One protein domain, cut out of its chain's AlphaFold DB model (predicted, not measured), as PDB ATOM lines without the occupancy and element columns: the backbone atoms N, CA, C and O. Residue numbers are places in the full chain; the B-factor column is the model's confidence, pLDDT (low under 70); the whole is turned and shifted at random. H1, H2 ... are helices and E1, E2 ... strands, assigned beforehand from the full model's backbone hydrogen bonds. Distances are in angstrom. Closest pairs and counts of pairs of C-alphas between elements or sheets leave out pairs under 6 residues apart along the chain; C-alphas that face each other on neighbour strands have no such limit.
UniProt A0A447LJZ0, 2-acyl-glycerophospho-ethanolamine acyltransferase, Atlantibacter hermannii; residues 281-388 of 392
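What this domain is: This is residues 281 to 388 of the 392 residues of the protein "2-acyl-glycerophospho-ethanolamine acyltransferase" of Atlantibacter hermannii (UniProt A0A447LJZ0). A twisted antiparallel sheet of five strands forms a slab, with H1 and H2 crossing one face and no named helix on the other. H3 lies off the sheet, past the end of E4, in the loop by which the chain returns to E5. The 108 printed residues hold three named helices and five named strands, in the order H1 E1 E2 H2 E3 E4 H3 E5; the sheet's order is E1 E2 E3 E4 E5 and the class is mixed, helices and strands. The whole is compact, with a radius of gyration of the C-alphas of 14.1 A and spans of 43 by 32 by 28 A.

How they stand to each other: In the sheet, E3, residues 348 to 354, and E4, residues 359 to 366, form an antiparallel hairpin, with N 350 and O 364 2.9 A apart. E4 bends by 56 degrees at residue 362. The edge strand E5, residues 384 to 387, is antiparallel to E4, with N 363 and O 386 2.8 A apart. On the other side of E3 is E2, residues 301 to 305, antiparallel to it, with N 303 and O 351 2.8 A apart. E2 makes a hairpin with the edge strand E1, residues 291 to 295, where N 293 and O 302 are 2.9 A apart. H2, residues 314 to 329, is on the sheet at a height of 8.5 A and runs across the strands, at 81 degrees to E3 on the local plane; its closest C-alphas to E5 are those of Arg 323 and Cys 386, 5.7 A apart. H1, residues 281 to 288, is on the same face at a height of 8.8 A, which gives two layers, helices on one face of a sheet. H1 touches residues 314 to 315 of H2 alone, about perpendicular at 75 degrees, the closest C-alphas being those of Leu 283 and Val 315, 6.0 A apart. H3, residues 369 to 375, is not on the sheet and is apart from H1 and H2. In H1, H2 and H3 every O i to N i+4 pair is within hydrogen-bond range.

Where its parts are: H1 begins at C-alpha 281, (40.615, -10.580, -7.470). From first to last C-alpha H2 is 22.8 A long, E4 20.5 A and E3 19.0 A. H2 ends at C-alpha 329, (55.133, -27.073, 7.138), and E5 ends at C-alpha 387, (44.026, -25.158, 6.323).

The domain as a whole: The two C-alphas farthest apart are those of Glu 356 and Ala 377, 42.9 A. The printed part has no cut, and the link from H2 to E3, residues 330 to 347, is long. Mean pLDDT of the printed part is 86.1; residues 374 to 388 are under 70.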
ATOM      1  N   LEU A 281      41.781 -10.995  -6.683       94.31
ATOM      2  CA  LEU A 281      40.615 -10.580  -7.470       94.31
ATOM      3  C   LEU A 281      40.097 -11.699  -8.381       94.31
ATOM      4  O   LEU A 281      38.888 -11.866  -8.525       94.31
ATOM      5  N   THR A 282      41.004 -12.463  -8.990       94.12
ATOM      6  CA  THR A 282      40.641 -13.612  -9.828       94.12
ATOM      7  C   THR A 282      39.998 -14.710  -8.984       94.12
ATOM      8  O   THR A 282      38.967 -15.249  -9.380       94.12
ATOM      9  N   LEU A 283      40.557 -14.991  -7.803       95.44
ATOM     10  CA  LEU A 283      39.994 -15.951  -6.852       95.44
ATOM     11  C   LEU A 283      38.608 -15.525  -6.379       95.44
ATOM     12  O   LEU A 283      37.675 -16.318  -6.474       95.44
ATOM     13  N   ARG A 284      38.447 -14.260  -5.971       94.88
ATOM     14  CA  ARG A 284      37.150 -13.705  -5.577       94.88
ATOM     15  C   ARG A 284      36.107 -13.912  -6.671       94.88
ATOM     16  O   ARG A 284      35.037 -14.423  -6.385       94.88
ATOM     17  N   ARG A 285      36.413 -13.555  -7.924       92.69
ATOM     18  CA  ARG A 285      35.482 -13.733  -9.056       92.69
ATOM     19  C   ARG A 285      35.108 -15.199  -9.261       92.69
ATOM     20  O   ARG A 285      33.928 -15.511  -9.328       92.69
ATOM     21  N   ALA A 286      36.099 -16.089  -9.287       92.50
ATOM     22  CA  ALA A 286      35.864 -17.517  -9.481       92.50
ATOM     23  C   ALA A 286      35.049 -18.157  -8.340       92.50
ATOM     24  O   ALA A 286      34.328 -19.125  -8.567       92.50
ATOM     25  N   LEU A 287      35.163 -17.626  -7.119       93.94
ATOM     26  CA  LEU A 287      34.398 -18.087  -5.964       93.94
ATOM     27  C   LEU A 287      33.037 -17.407  -5.840       93.94
ATOM     28  O   LEU A 287      32.130 -18.023  -5.293       93.94
ATOM     29  N   MET A 288      32.852 -16.187  -6.351       88.69
ATOM     30  CA  MET A 288      31.556 -15.497  -6.337       88.69
ATOM     31  C   MET A 288      30.469 -16.298  -7.056       88.69
ATOM     32  O   MET A 288      29.350 -16.345  -6.550       88.69
ATOM     33  N   ASP A 289      30.830 -16.969  -8.151       85.81
ATOM     34  CA  ASP A 289      29.935 -17.829  -8.934       85.81
ATOM     35  C   ASP A 289      29.712 -19.214  -8.296       85.81
ATOM     36  O   ASP A 289      28.860 -19.983  -8.743       85.81
ATOM     37  N   ALA A 290      30.482 -19.559  -7.258       92.31
ATOM     38  CA  ALA A 290      30.337 -20.811  -6.529       92.31
ATOM     39  C   ALA A 290      29.121 -20.771  -5.589       92.31
ATOM     40  O   ALA A 290      28.768 -19.724  -5.041       92.31
ATOM     41  N   GLU A 291      28.508 -21.933  -5.362       94.69
ATOM     42  CA  GLU A 291      27.325 -22.064  -4.510       94.69
ATOM     43  C   GLU A 291      27.655 -21.670  -3.063       94.69
ATOM     44  O   GLU A 291      28.580 -22.210  -2.454       94.69
ATOM     45  N   LEU A 292      26.897 -20.725  -2.502       96.81
ATOM     46  CA  LEU A 292      27.016 -20.324  -1.103       96.81
ATOM     47  C   LEU A 292      26.215 -21.291  -0.228       96.81
ATOM     48  O   LEU A 292      24.989 -21.316  -0.294       96.81
ATOM     49  N   LEU A 293      26.905 -22.043   0.627       96.44
ATOM     50  CA  LEU A 293      26.276 -22.985   1.555       96.44
ATOM     51  C   LEU A 293      25.947 -22.356   2.911       96.44
ATOM     52  O   LEU A 293      25.050 -22.823   3.610       96.44
ATOM     53  N   GLY A 294      26.677 -21.314   3.307       95.31
ATOM     54  CA  GLY A 294      26.455 -20.642   4.581       95.31
ATOM     55  C   GLY A 294      27.515 -19.602   4.909       95.31
ATOM     56  O   GLY A 294      28.462 -19.388   4.154       95.31
ATOM     57  N   ILE A 295      27.336 -18.962   6.060       95.94
ATOM     58  CA  ILE A 295      28.245 -17.958   6.614       95.94
ATOM     59  C   ILE A 295      28.604 -18.401   8.033       95.94
ATOM     60  O   ILE A 295      27.731 -18.834   8.789       95.94
ATOM     61  N   THR A 296      29.883 -18.346   8.388       94.38
ATOM     62  CA  THR A 296      30.360 -18.672   9.735       94.38
ATOM     63  C   THR A 296      30.076 -17.528  10.722       94.38
ATOM     64  O   THR A 296      29.844 -16.393  10.305       94.38
ATOM     65  N   PRO A 297      30.107 -17.770  12.048       94.12
ATOM     66  CA  PRO A 297      29.876 -16.716  13.044       94.12
ATOM     67  C   PRO A 297      30.846 -15.527  12.962       94.12
ATOM     68  O   PRO A 297      30.498 -14.427  13.375       94.12
ATOM     69  N   ASP A 298      32.051 -15.745  12.432       92.50
ATOM     70  CA  ASP A 298      33.074 -14.727  12.176       92.50
ATOM     71  C   ASP A 298      32.987 -14.115  10.763       92.50
ATOM     72  O   ASP A 298      33.935 -13.480  10.314       92.50
ATOM     73  N   GLY A 299      31.868 -14.304  10.054       92.81
ATOM     74  CA  GLY A 299      31.555 -13.608   8.802       92.81
ATOM     75  C   GLY A 299      32.153 -14.211   7.526       92.81
ATOM     76  O   GLY A 299      31.916 -13.673   6.446       92.81
ATOM     77  N   LYS A 300      32.878 -15.334   7.603       95.19
ATOM     78  CA  LYS A 300      33.477 -15.996   6.430       95.19
ATOM     79  C   LYS A 300      32.433 -16.793   5.655       95.19
ATOM     80  O   LYS A 300      31.532 -17.399   6.237       95.19
ATOM     81  N   SER A 301      32.558 -16.828   4.330       95.94
ATOM     82  CA  SER A 301      31.622 -17.557   3.471       95.94
ATOM     83  C   SER A 301      32.078 -18.997   3.232       95.94
ATOM     84  O   SER A 301      33.235 -19.267   2.914       95.94
ATOM     85  N   ILE A 302      31.150 -19.945   3.383       96.88
ATOM     86  CA  ILE A 302      31.354 -21.355   3.042       96.88
ATOM     87  C   ILE A 302      30.801 -21.565   1.639       96.88
ATOM     88  O   ILE A 302      29.589 -21.496   1.422       96.88
ATOM     89  N   ARG A 303      31.691 -21.819   0.683       96.69
ATOM     90  CA  ARG A 303      31.362 -21.949  -0.736       96.69
ATOM     91  C   ARG A 303      31.684 -23.341  -1.249       96.69
ATOM     92  O   ARG A 303      32.681 -23.942  -0.854       96.69
ATOM     93  N   LEU A 304      30.853 -23.843  -2.146       95.88
ATOM     94  CA  LEU A 304      31.032 -25.133  -2.789       95.88
ATOM     95  C   LEU A 304      31.469 -24.929  -4.235       95.88
ATOM     96  O   LEU A 304      30.718 -24.414  -5.063       95.88
ATOM     97  N   TRP A 305      32.702 -25.328  -4.532       95.25
ATOM     98  CA  TRP A 305      33.313 -25.160  -5.843       95.25
ATOM     99  C   TRP A 305      33.682 -26.510  -6.455       95.25
ATOM    100  O   TRP A 305      34.097 -27.438  -5.762       95.25
ATOM    101  N   ARG A 306      33.572 -26.617  -7.777       92.31
ATOM    102  CA  ARG A 306      34.053 -27.757  -8.563       92.31
ATOM    103  C   ARG A 306      34.571 -27.244  -9.900       92.31
ATOM    104  O   ARG A 306      34.049 -26.255 -10.412       92.31
ATOM    105  N   ARG A 307      35.544 -27.931 -10.504       89.50
ATOM    106  CA  ARG A 307      36.109 -27.489 -11.789       89.50
ATOM    107  C   ARG A 307      35.079 -27.502 -12.920       89.50
ATOM    108  O   ARG A 307      35.091 -26.607 -13.753       89.50
ATOM    109  N   ASN A 308      34.204 -28.510 -12.959       85.94
ATOM    110  CA  ASN A 308      33.133 -28.655 -13.957       85.94
ATOM    111  C   ASN A 308      33.594 -28.515 -15.425       85.94
ATOM    112  O   ASN A 308      32.904 -27.902 -16.235       85.94
ATOM    113  N   GLY A 309      34.784 -29.023 -15.763       84.94
ATOM    114  CA  GLY A 309      35.345 -28.900 -17.115       84.94
ATOM    115  C   GLY A 309      35.864 -27.505 -17.484       84.94
ATOM    116  O   GLY A 309      36.214 -27.294 -18.642       84.94
ATOM    117  N   ALA A 310      35.948 -26.562 -16.537       87.94
ATOM    118  CA  ALA A 310      36.538 -25.251 -16.785       87.94
ATOM    119  C   ALA A 310      37.995 -25.378 -17.263       87.94
ATOM    120  O   ALA A 310      38.828 -26.040 -16.625       87.94
ATOM    121  N   GLU A 311      38.299 -24.721 -18.382       89.19
ATOM    122  CA  GLU A 311      39.652 -24.672 -18.939       89.19
ATOM    123  C   GLU A 311      40.598 -23.917 -17.998       89.19
ATOM    124  O   GLU A 311      41.667 -24.426 -17.653       89.19
ATOM    125  N   ASP A 312      40.166 -22.749 -17.508       91.06
ATOM    126  CA  ASP A 312      40.879 -21.977 -16.494       91.06
ATOM    127  C   ASP A 312      40.341 -22.269 -15.084       91.06
ATOM    128  O   ASP A 312      39.158 -22.092 -14.798       91.06
ATOM    129  N   ALA A 313      41.226 -22.710 -14.188       94.06
ATOM    130  CA  ALA A 313      40.890 -23.115 -12.825       94.06
ATOM    131  C   ALA A 313      41.808 -22.435 -11.784       94.06
ATOM    132  O   ALA A 313      42.649 -23.102 -11.170       94.06
ATOM    133  N   PRO A 314      41.678 -21.111 -11.566       95.19
ATOM    134  CA  PRO A 314      42.496 -20.372 -10.597       95.19
ATOM    135  C   PRO A 314      42.315 -20.887  -9.168       95.19
ATOM    136  O   PRO A 314      43.296 -21.030  -8.444       95.19
ATOM    137  N   VAL A 315      41.088 -21.256  -8.786       95.38
ATOM    138  CA  VAL A 315      40.791 -21.831  -7.466       95.38
ATOM    139  C   VAL A 315      41.576 -23.125  -7.252       95.38
ATOM    140  O   VAL A 315      42.262 -23.257  -6.247       95.38
ATOM    141  N   LEU A 316      41.572 -24.046  -8.221       95.19
ATOM    142  CA  LEU A 316      42.339 -25.292  -8.119       95.19
ATOM    143  C   LEU A 316      43.854 -25.043  -8.044       95.19
ATOM    144  O   LEU A 316      44.551 -25.680  -7.252       95.19
ATOM    145  N   ARG A 317      44.375 -24.099  -8.839       95.88
ATOM    146  CA  ARG A 317      45.796 -23.718  -8.785       95.88
ATOM    147  C   ARG A 317      46.195 -23.170  -7.421       95.88
ATOM    148  O   ARG A 317      47.285 -23.496  -6.946       95.88
ATOM    149  N   GLU A 318      45.331 -22.370  -6.810       96.81
ATOM    150  CA  GLU A 318      45.556 -21.822  -5.479       96.81
ATOM    151  C   GLU A 318      45.433 -22.894  -4.396       96.81
ATOM    152  O   GLU A 318      46.307 -22.994  -3.542       96.81
ATOM    153  N   LEU A 319      44.440 -23.780  -4.475       95.81
ATOM    154  CA  LEU A 319      44.310 -24.909  -3.553       95.81
ATOM    155  C   LEU A 319      45.547 -25.814  -3.579       95.81
ATOM    156  O   LEU A 319      46.071 -26.171  -2.527       95.81
ATOM    157  N   GLY A 320      46.067 -26.134  -4.767       95.81
ATOM    158  CA  GLY A 320      47.302 -26.907  -4.899       95.81
ATOM    159  C   GLY A 320      48.531 -26.185  -4.337       95.81
ATOM    160  O   GLY A 320      49.436 -26.823  -3.801       95.81
ATOM    161  N   ARG A 321      48.573 -24.850  -4.422       95.81
ATOM    162  CA  ARG A 321      49.618 -24.033  -3.790       95.81
ATOM    163  C   ARG A 321      49.503 -24.079  -2.264       95.81
ATOM    164  O   ARG A 321      50.495 -24.350  -1.595       95.81
ATOM    165  N   LEU A 322      48.309 -23.845  -1.723       95.38
ATOM    166  CA  LEU A 322      48.042 -23.831  -0.283       95.38
ATOM    167  C   LEU A 322      48.294 -25.195   0.363       95.38
ATOM    168  O   LEU A 322      48.852 -25.252   1.455       95.38
ATOM    169  N   ARG A 323      47.986 -26.290  -0.342       94.75
ATOM    170  CA  ARG A 323      48.340 -27.652   0.083       94.75
ATOM    171  C   ARG A 323      49.841 -27.837   0.245       94.75
ATOM    172  O   ARG A 323      50.272 -28.366   1.263       94.75
ATOM    173  N   GLU A 324      50.648 -27.349  -0.697       94.31
ATOM    174  CA  GLU A 324      52.106 -27.381  -0.536       94.31
ATOM    175  C   GLU A 324      52.566 -26.539   0.656       94.31
ATOM    176  O   GLU A 324      53.433 -26.986   1.401       94.31
ATOM    177  N   VAL A 325      51.976 -25.359   0.877       91.75
ATOM    178  CA  VAL A 325      52.296 -24.521   2.049       91.75
ATOM    179  C   VAL A 325      51.992 -25.270   3.350       91.75
ATOM    180  O   VAL A 325      52.864 -25.381   4.211       91.75
ATOM    181  N   ALA A 326      50.785 -25.823   3.481       91.12
ATOM    182  CA  ALA A 326      50.336 -26.496   4.695       91.12
ATOM    183  C   ALA A 326      51.085 -27.815   4.947       91.12
ATOM    184  O   ALA A 326      51.562 -28.058   6.054       91.12
ATOM    185  N   PHE A 327      51.231 -28.667   3.930       91.12
ATOM    186  CA  PHE A 327      51.825 -29.993   4.112       91.12
ATOM    187  C   PHE A 327      53.342 -29.952   4.240       91.12
ATOM    188  O   PHE A 327      53.894 -30.708   5.037       91.12
ATOM    189  N   ARG A 328      54.045 -29.040   3.553       89.75
ATOM    190  CA  ARG A 328      55.493 -28.888   3.777       89.75
ATOM    191  C   ARG A 328      55.817 -28.368   5.170       89.75
ATOM    192  O   ARG A 328      56.838 -28.771   5.719       89.75
ATOM    193  N   ALA A 329      54.950 -27.544   5.765       86.94
ATOM    194  CA  ALA A 329      55.133 -27.073   7.138       86.94
ATOM    195  C   ALA A 329      55.191 -28.226   8.161       86.94
ATOM    196  O   ALA A 329      55.851 -28.096   9.189       86.94
ATOM    197  N   VAL A 330      54.559 -29.367   7.855       87.69
ATOM    198  CA  VAL A 330      54.581 -30.590   8.680       87.69
ATOM    199  C   VAL A 330      55.434 -31.722   8.089       87.69
ATOM    200  O   VAL A 330      55.477 -32.807   8.659       87.69
ATOM    201  N   GLY A 331      56.145 -31.481   6.981       84.25
ATOM    202  CA  GLY A 331      57.036 -32.458   6.339       84.25
ATOM    203  C   GLY A 331      56.366 -33.468   5.394       84.25
ATOM    204  O   GLY A 331      57.029 -34.400   4.953       84.25
ATOM    205  N   GLU A 332      55.092 -33.271   5.048       86.88
ATOM    206  CA  GLU A 332      54.271 -34.182   4.225       86.88
ATOM    207  C   GLU A 332      53.954 -33.624   2.820       86.88
ATOM    208  O   GLU A 332      53.108 -34.146   2.097       86.88
ATOM    209  N   GLY A 333      54.595 -32.523   2.415       87.31
ATOM    210  CA  GLY A 333      54.365 -31.914   1.101       87.31
ATOM    211  C   GLY A 333      54.861 -32.778  -0.062       87.31
ATOM    212  O   GLY A 333      55.805 -33.560   0.071       87.31
ATOM    213  N   SER A 334      54.273 -32.597  -1.248       90.88
ATOM    214  CA  SER A 334      54.692 -33.335  -2.449       90.88
ATOM    215  C   SER A 334      56.067 -32.894  -2.968       90.88
ATOM    216  O   SER A 334      56.694 -33.614  -3.750       90.88
ATOM    217  N   GLY A 335      56.537 -31.711  -2.554       91.50
ATOM    218  CA  GLY A 335      57.792 -31.109  -3.010       91.50
ATOM    219  C   GLY A 335      57.682 -30.471  -4.398       91.50
ATOM    220  O   GLY A 335      58.681 -30.018  -4.959       91.50
ATOM    221  N   LYS A 336      56.474 -30.418  -4.969       93.50
ATOM    222  CA  LYS A 336      56.194 -29.843  -6.290       93.50
ATOM    223  C   LYS A 336      55.761 -28.388  -6.180       93.50
ATOM    224  O   LYS A 336      55.415 -27.891  -5.120       93.50
ATOM    225  N   ARG A 337      55.703 -27.701  -7.320       93.50
ATOM    226  CA  ARG A 337      55.237 -26.310  -7.379       93.50
ATOM    227  C   ARG A 337      53.787 -26.128  -6.913       93.50
ATOM    228  O   ARG A 337      53.451 -25.081  -6.363       93.50
ATOM    229  N   ARG A 338      52.940 -27.132  -7.150       94.88
ATOM    230  CA  ARG A 338      51.554 -27.238  -6.673       94.88
ATOM    231  C   ARG A 338      51.230 -28.710  -6.419       94.88
ATOM    232  O   ARG A 338      51.638 -29.556  -7.217       94.88
ATOM    233  N   ASP A 339      50.488 -28.989  -5.356       94.50
ATOM    234  CA  ASP A 339      49.948 -30.312  -5.040       94.50
ATOM    235  C   ASP A 339      48.588 -30.493  -5.721       94.50
ATOM    236  O   ASP A 339      47.536 -30.224  -5.138       94.50
ATOM    237  N   ILE A 340      48.639 -30.865  -7.000       92.31
ATOM    238  CA  ILE A 340      47.471 -31.172  -7.831       92.31
ATOM    239  C   ILE A 340      47.688 -32.557  -8.438       92.31
ATOM    240  O   ILE A 340      48.792 -32.892  -8.887       92.31
ATOM    241  N   ASP A 341      46.634 -33.358  -8.459       90.19
ATOM    242  CA  ASP A 341      46.600 -34.699  -9.012       90.19
ATOM    243  C   ASP A 341      45.462 -34.864 -10.036       90.19
ATOM    244  O   ASP A 341      44.620 -33.995 -10.241       90.19
ATOM    245  N   ARG A 342      45.466 -36.000 -10.741       87.44
ATOM    246  CA  ARG A 342      44.501 -36.289 -11.815       87.44
ATOM    247  C   ARG A 342      43.051 -36.443 -11.340       87.44
ATOM    248  O   ARG A 342      42.173 -36.605 -12.175       87.44
ATOM    249  N   TYR A 343      42.823 -36.525 -10.033       86.06
ATOM    250  CA  TYR A 343      41.504 -36.743  -9.452       86.06
ATOM    251  C   TYR A 343      40.836 -35.428  -9.043       86.06
ATOM    252  O   TYR A 343      39.636 -35.421  -8.791       86.06
ATOM    253  N   ASP A 344      41.591 -34.328  -8.985       89.62
ATOM    254  CA  ASP A 344      41.091 -33.008  -8.597       89.62
ATOM    255  C   ASP A 344      39.937 -32.504  -9.486       89.62
ATOM    256  O   ASP A 344      39.073 -31.763  -9.024       89.62
ATOM    257  N   ASP A 345      39.850 -32.972 -10.732       87.81
ATOM    258  CA  ASP A 345      38.756 -32.614 -11.642       87.81
ATOM    259  C   ASP A 345      37.406 -33.237 -11.250       87.81
ATOM    260  O   ASP A 345      36.354 -32.702 -11.603       87.81
ATOM    261  N   ASP A 346      37.427 -34.340 -10.499       85.50
ATOM    262  CA  ASP A 346      36.225 -35.056 -10.076       85.50
ATOM    263  C   ASP A 346      35.761 -34.648  -8.666       85.50
ATOM    264  O   ASP A 346      34.665 -35.007  -8.229       85.50
ATOM    265  N   TYR A 347      36.610 -33.944  -7.914       89.44
ATOM    266  CA  TYR A 347      36.326 -33.577  -6.535       89.44
ATOM    267  C   TYR A 347      35.473 -32.312  -6.435       89.44
ATOM    268  O   TYR A 347      35.579 -31.361  -7.211       89.44
ATOM    269  N   TRP A 348      34.652 -32.298  -5.391       92.38
ATOM    270  CA  TRP A 348      34.002 -31.109  -4.878       92.38
ATOM    271  C   TRP A 348      34.884 -30.507  -3.786       92.38
ATOM    272  O   TRP A 348      35.475 -31.223  -2.972       92.38
ATOM    273  N   TYR A 349      34.956 -29.182  -3.764       94.88
ATOM    274  CA  TYR A 349      35.752 -28.422  -2.817       94.88
ATOM    275  C   TYR A 349      34.835 -27.573  -1.949       94.88
ATOM    276  O   TYR A 349      34.183 -26.649  -2.434       94.88
ATOM    277  N   LEU A 350      34.804 -27.884  -0.656       95.94
ATOM    278  CA  LEU A 350      34.213 -27.019   0.356       95.94
ATOM    279  C   LEU A 350      35.266 -25.990   0.752       95.94
ATOM    280  O   LEU A 350      36.268 -26.354   1.364       95.94
ATOM    281  N   ILE A 351      35.059 -24.735   0.378       96.94
ATOM    282  CA  ILE A 351      36.019 -23.644   0.531       96.94
ATOM    283  C   ILE A 351      35.497 -22.678   1.586       96.94
ATOM    284  O   ILE A 351      34.381 -22.174   1.482       96.94
ATOM    285  N   LEU A 352      36.326 -22.407   2.588       96.69
ATOM    286  CA  LEU A 352      36.121 -21.324   3.537       96.69
ATOM    287  C   LEU A 352      36.851 -20.085   3.010       96.69
ATOM    288  O   LEU A 352      38.081 -20.076   2.929       96.69
ATOM    289  N   TRP A 353      36.089 -19.067   2.630       96.44
ATOM    290  CA  TRP A 353      36.580 -17.841   2.009       96.44
ATOM    291  C   TRP A 353      36.414 -16.642   2.944       96.44
ATOM    292  O   TRP A 353      35.349 -16.452   3.536       96.44
ATOM    293  N   ASP A 354      37.466 -15.834   3.051       95.69
ATOM    294  CA  ASP A 354      37.439 -14.554   3.754       95.69
ATOM    295  C   ASP A 354      37.218 -13.411   2.752       95.69
ATOM    296  O   ASP A 354      38.062 -13.140   1.894       95.69
ATOM    297  N   ASP A 355      36.056 -12.761   2.836       91.81
ATOM    298  CA  ASP A 355      35.676 -11.664   1.942       91.81
ATOM    299  C   ASP A 355      36.353 -10.325   2.295       91.81
ATOM    300  O   ASP A 355      36.363  -9.422   1.451       91.81
ATOM    301  N   GLU A 356      36.942 -10.194   3.490       91.69
ATOM    302  CA  GLU A 356      37.703  -9.009   3.904       91.69
ATOM    303  C   GLU A 356      39.148  -9.097   3.397       91.69
ATOM    304  O   GLU A 356      39.614  -8.204   2.686       91.69
ATOM    305  N   GLU A 357      39.827 -10.213   3.672       93.25
ATOM    306  CA  GLU A 357      41.234 -10.419   3.287       93.25
ATOM    307  C   GLU A 357      41.412 -10.916   1.839       93.25
ATOM    308  O   GLU A 357      42.500 -10.821   1.252       93.25
ATOM    309  N   LEU A 358      40.320 -11.373   1.219       94.75
ATOM    310  CA  LEU A 358      40.270 -11.947  -0.127       94.75
ATOM    311  C   LEU A 358      41.172 -13.177  -0.277       94.75
ATOM    312  O   LEU A 358      41.952 -13.283  -1.233       94.75
ATOM    313  N   GLU A 359      41.049 -14.110   0.665       94.88
ATOM    314  CA  GLU A 359      41.845 -15.334   0.704       94.88
ATOM    315  C   GLU A 359      41.042 -16.588   1.073       94.88
ATOM    316  O   GLU A 359      39.977 -16.546   1.692       94.88
ATOM    317  N   ILE A 360      41.578 -17.742   0.667       96.12
ATOM    318  CA  ILE A 360      41.067 -19.049   1.075       96.12
ATOM    319  C   ILE A 360      41.688 -19.389   2.428       96.12
ATOM    320  O   ILE A 360      42.888 -19.638   2.504       96.12
ATOM    321  N   VAL A 361      40.854 -19.464   3.463       94.06
ATOM    322  CA  VAL A 361      41.272 -19.776   4.841       94.06
ATOM    323  C   VAL A 361      41.404 -21.285   5.057       94.06
ATOM    324  O   VAL A 361      42.198 -21.786   5.857       94.06
ATOM    325  N   GLY A 362      40.601 -22.057   4.335       93.12
ATOM    326  CA  GLY A 362      40.629 -23.505   4.413       93.12
ATOM    327  C   GLY A 362      39.821 -24.145   3.305       93.12
ATOM    328  O   GLY A 362      38.934 -23.526   2.718       93.12
ATOM    329  N   ALA A 363      40.138 -25.399   3.017       94.69
ATOM    330  CA  ALA A 363      39.404 -26.176   2.044       94.69
ATOM    331  C   ALA A 363      39.411 -27.670   2.366       94.69
ATOM    332  O   ALA A 363      40.406 -28.240   2.826       94.69
ATOM    333  N   TYR A 364      38.299 -28.314   2.031       92.69
ATOM    334  CA  TYR A 364      38.149 -29.761   2.042       92.69
ATOM    335  C   TYR A 364      37.809 -30.255   0.647       92.69
ATOM    336  O   TYR A 364      36.873 -29.748   0.031       92.69
ATOM    337  N   ARG A 365      38.524 -31.282   0.174       91.38
ATOM    338  CA  ARG A 365      38.128 -32.020  -1.032       91.38
ATOM    339  C   ARG A 365      37.349 -33.276  -0.658       91.38
ATOM    340  O   ARG A 365      37.773 -34.031   0.220       91.38
ATOM    341  N   PHE A 366      36.232 -33.515  -1.330       89.06
ATOM    342  CA  PHE A 366      35.396 -34.697  -1.132       89.06
ATOM    343  C   PHE A 366      34.635 -35.039  -2.412       89.06
ATOM    344  O   PHE A 366      34.501 -34.218  -3.314       89.06
ATOM    345  N   MET A 367      34.173 -36.281  -2.523       85.62
ATOM    346  CA  MET A 367      33.433 -36.762  -3.687       85.62
ATOM    347  C   MET A 367      32.159 -37.463  -3.211       85.62
ATOM    348  O   MET A 367      32.258 -38.334  -2.341       85.62
ATOM    349  N   PRO A 368      30.975 -37.127  -3.752       81.75
ATOM    350  CA  PRO A 368      29.748 -37.842  -3.434       81.75
ATOM    351  C   PRO A 368      29.852 -39.324  -3.813       81.75
ATOM    352  O   PRO A 368      30.095 -39.673  -4.968       81.75
ATOM    353  N   THR A 369      29.613 -40.219  -2.854       79.19
ATOM    354  CA  THR A 369      29.771 -41.674  -3.040       79.19
ATOM    355  C   THR A 369      28.949 -42.217  -4.209       79.19
ATOM    356  O   THR A 369      29.409 -43.089  -4.942       79.19
ATOM    357  N   ARG A 370      27.734 -41.691  -4.420       78.31
ATOM    358  CA  ARG A 370      26.878 -42.100  -5.541       78.31
ATOM    359  C   ARG A 370      27.518 -41.779  -6.892       78.31
ATOM    360  O   ARG A 370      27.504 -42.627  -7.776       78.31
ATOM    361  N   GLU A 371      28.084 -40.584  -7.046       73.75
ATOM    362  CA  GLU A 371      28.770 -40.162  -8.276       73.75
ATOM    363  C   GLU A 371      30.045 -40.976  -8.500       73.75
ATOM    364  O   GLU A 371      30.296 -41.439  -9.613       73.75
ATOM    365  N   ALA A 372      30.793 -41.228  -7.424       70.38
ATOM    366  CA  ALA A 372      32.011 -42.026  -7.436       70.38
ATOM    367  C   ALA A 372      31.786 -43.461  -7.938       70.38
ATOM    368  O   ALA A 372      32.551 -43.960  -8.759       70.38
ATOM    369  N   ILE A 373      30.722 -44.122  -7.465       72.19
ATOM    370  CA  ILE A 373      30.373 -45.495  -7.867       72.19
ATOM    371  C   ILE A 373      29.980 -45.555  -9.349       72.19
ATOM    372  O   ILE A 373      30.299 -46.526 -10.030       72.19
ATOM    373  N   LEU A 374      29.302 -44.520  -9.852       68.19
ATOM    374  CA  LEU A 374      28.832 -44.460 -11.238       68.19
ATOM    375  C   LEU A 374      29.952 -44.124 -12.233       68.19
ATOM    376  O   LEU A 374      29.909 -44.590 -13.368       68.19
ATOM    377  N   THR A 375      30.952 -43.340 -11.823       65.25
ATOM    378  CA  THR A 375      32.076 -42.937 -12.688       65.25
ATOM    379  C   THR A 375      33.302 -43.842 -12.576       65.25
ATOM    380  O   THR A 375      34.076 -43.923 -13.531       65.25
ATOM    381  N   ARG A 376      33.512 -44.543 -11.450       59.31
ATOM    382  CA  ARG A 376      34.707 -45.371 -11.228       59.31
ATOM    383  C   ARG A 376      34.375 -46.740 -10.644       59.31
ATOM    384  O   ARG A 376      34.212 -46.910  -9.437       59.31
ATOM    385  N   ALA A 377      34.414 -47.759 -11.500       45.62
ATOM    386  CA  ALA A 377      34.592 -49.133 -11.052       45.62
ATOM    387  C   ALA A 377      35.981 -49.267 -10.386       45.62
ATOM    388  O   ALA A 377      37.012 -49.286 -11.054       45.62
ATOM    389  N   THR A 378      36.012 -49.356  -9.053       48.50
ATOM    390  CA  THR A 378      37.167 -49.774  -8.228       48.50
ATOM    391  C   THR A 378      38.452 -48.929  -8.302       48.50
ATOM    392  O   THR A 378      39.421 -49.309  -8.953       48.50
ATOM    393  N   THR A 379      38.564 -47.836  -7.533       46.91
ATOM    394  CA  THR A 379      39.886 -47.347  -7.069       46.91
ATOM    395  C   THR A 379      39.788 -46.518  -5.778       46.91
ATOM    396  O   THR A 379      38.768 -45.893  -5.518       46.91
ATOM    397  N   ARG A 380      40.844 -46.562  -4.948       48.19
ATOM    398  CA  ARG A 380      40.950 -45.978  -3.592       48.19
ATOM    399  C   ARG A 380      40.513 -44.505  -3.518       48.19
ATOM    400  O   ARG A 380      41.001 -43.682  -4.284       48.19
ATOM    401  N   PHE A 381      39.685 -44.189  -2.522       52.53
ATOM    402  CA  PHE A 381      39.255 -42.832  -2.181       52.53
ATOM    403  C   PHE A 381      40.222 -42.197  -1.179       52.53
ATOM    404  O   PHE A 381      40.529 -42.800  -0.150       52.53
ATOM    405  N   THR A 382      40.688 -40.981  -1.452       50.19
ATOM    406  CA  THR A 382      41.464 -40.176  -0.500       50.19
ATOM    407  C   THR A 382      40.699 -38.896  -0.171       50.19
ATOM    408  O   THR A 382      40.241 -38.184  -1.064       50.19
ATOM    409  N   ALA A 383      40.538 -38.613   1.121       50.25
ATOM    410  CA  ALA A 383      40.089 -37.318   1.623       50.25
ATOM    411  C   ALA A 383      41.323 -36.535   2.079       50.25
ATOM    412  O   ALA A 383      42.247 -37.103   2.663       50.25
ATOM    413  N   THR A 384      41.376 -35.242   1.776       54.16
ATOM    414  CA  THR A 384      42.515 -34.390   2.136       54.16
ATOM    415  C   THR A 384      41.985 -33.023   2.545       54.16
ATOM    416  O   THR A 384      41.165 -32.441   1.836       54.16
ATOM    417  N   ALA A 385      42.423 -32.540   3.706       50.44
ATOM    418  CA  ALA A 385      42.052 -31.241   4.255       50.44
ATOM    419  C   ALA A 385      43.275 -30.326   4.232       50.44
ATOM    420  O   ALA A 385      44.365 -30.761   4.600       50.44
ATOM    421  N   CYS A 386      43.095 -29.080   3.811       54.25
ATOM    422  CA  CYS A 386      44.139 -28.066   3.852       54.25
ATOM    423  C   CYS A 386      43.606 -26.834   4.574       54.25
ATOM    424  O   CYS A 386      42.559 -26.304   4.211       54.25
ATOM    425  N   PHE A 387      44.343 -26.367   5.574       53.09
ATOM    426  CA  PHE A 387      44.026 -25.158   6.323       53.09
ATOM    427  C   PHE A 387      45.184 -24.186   6.196       53.09
ATOM    428  O   PHE A 387      46.340 -24.584   6.348       53.09
ATOM    429  N   THR A 388      44.885 -22.918   5.946       40.34
ATOM    430  CA  THR A 388      45.875 -21.861   6.103       40.34
ATOM    431  C   THR A 388      45.775 -21.362   7.531       40.34
ATOM    432  O   THR A 388      44.738 -20.852   7.952       40.34
TER     433      THR A 388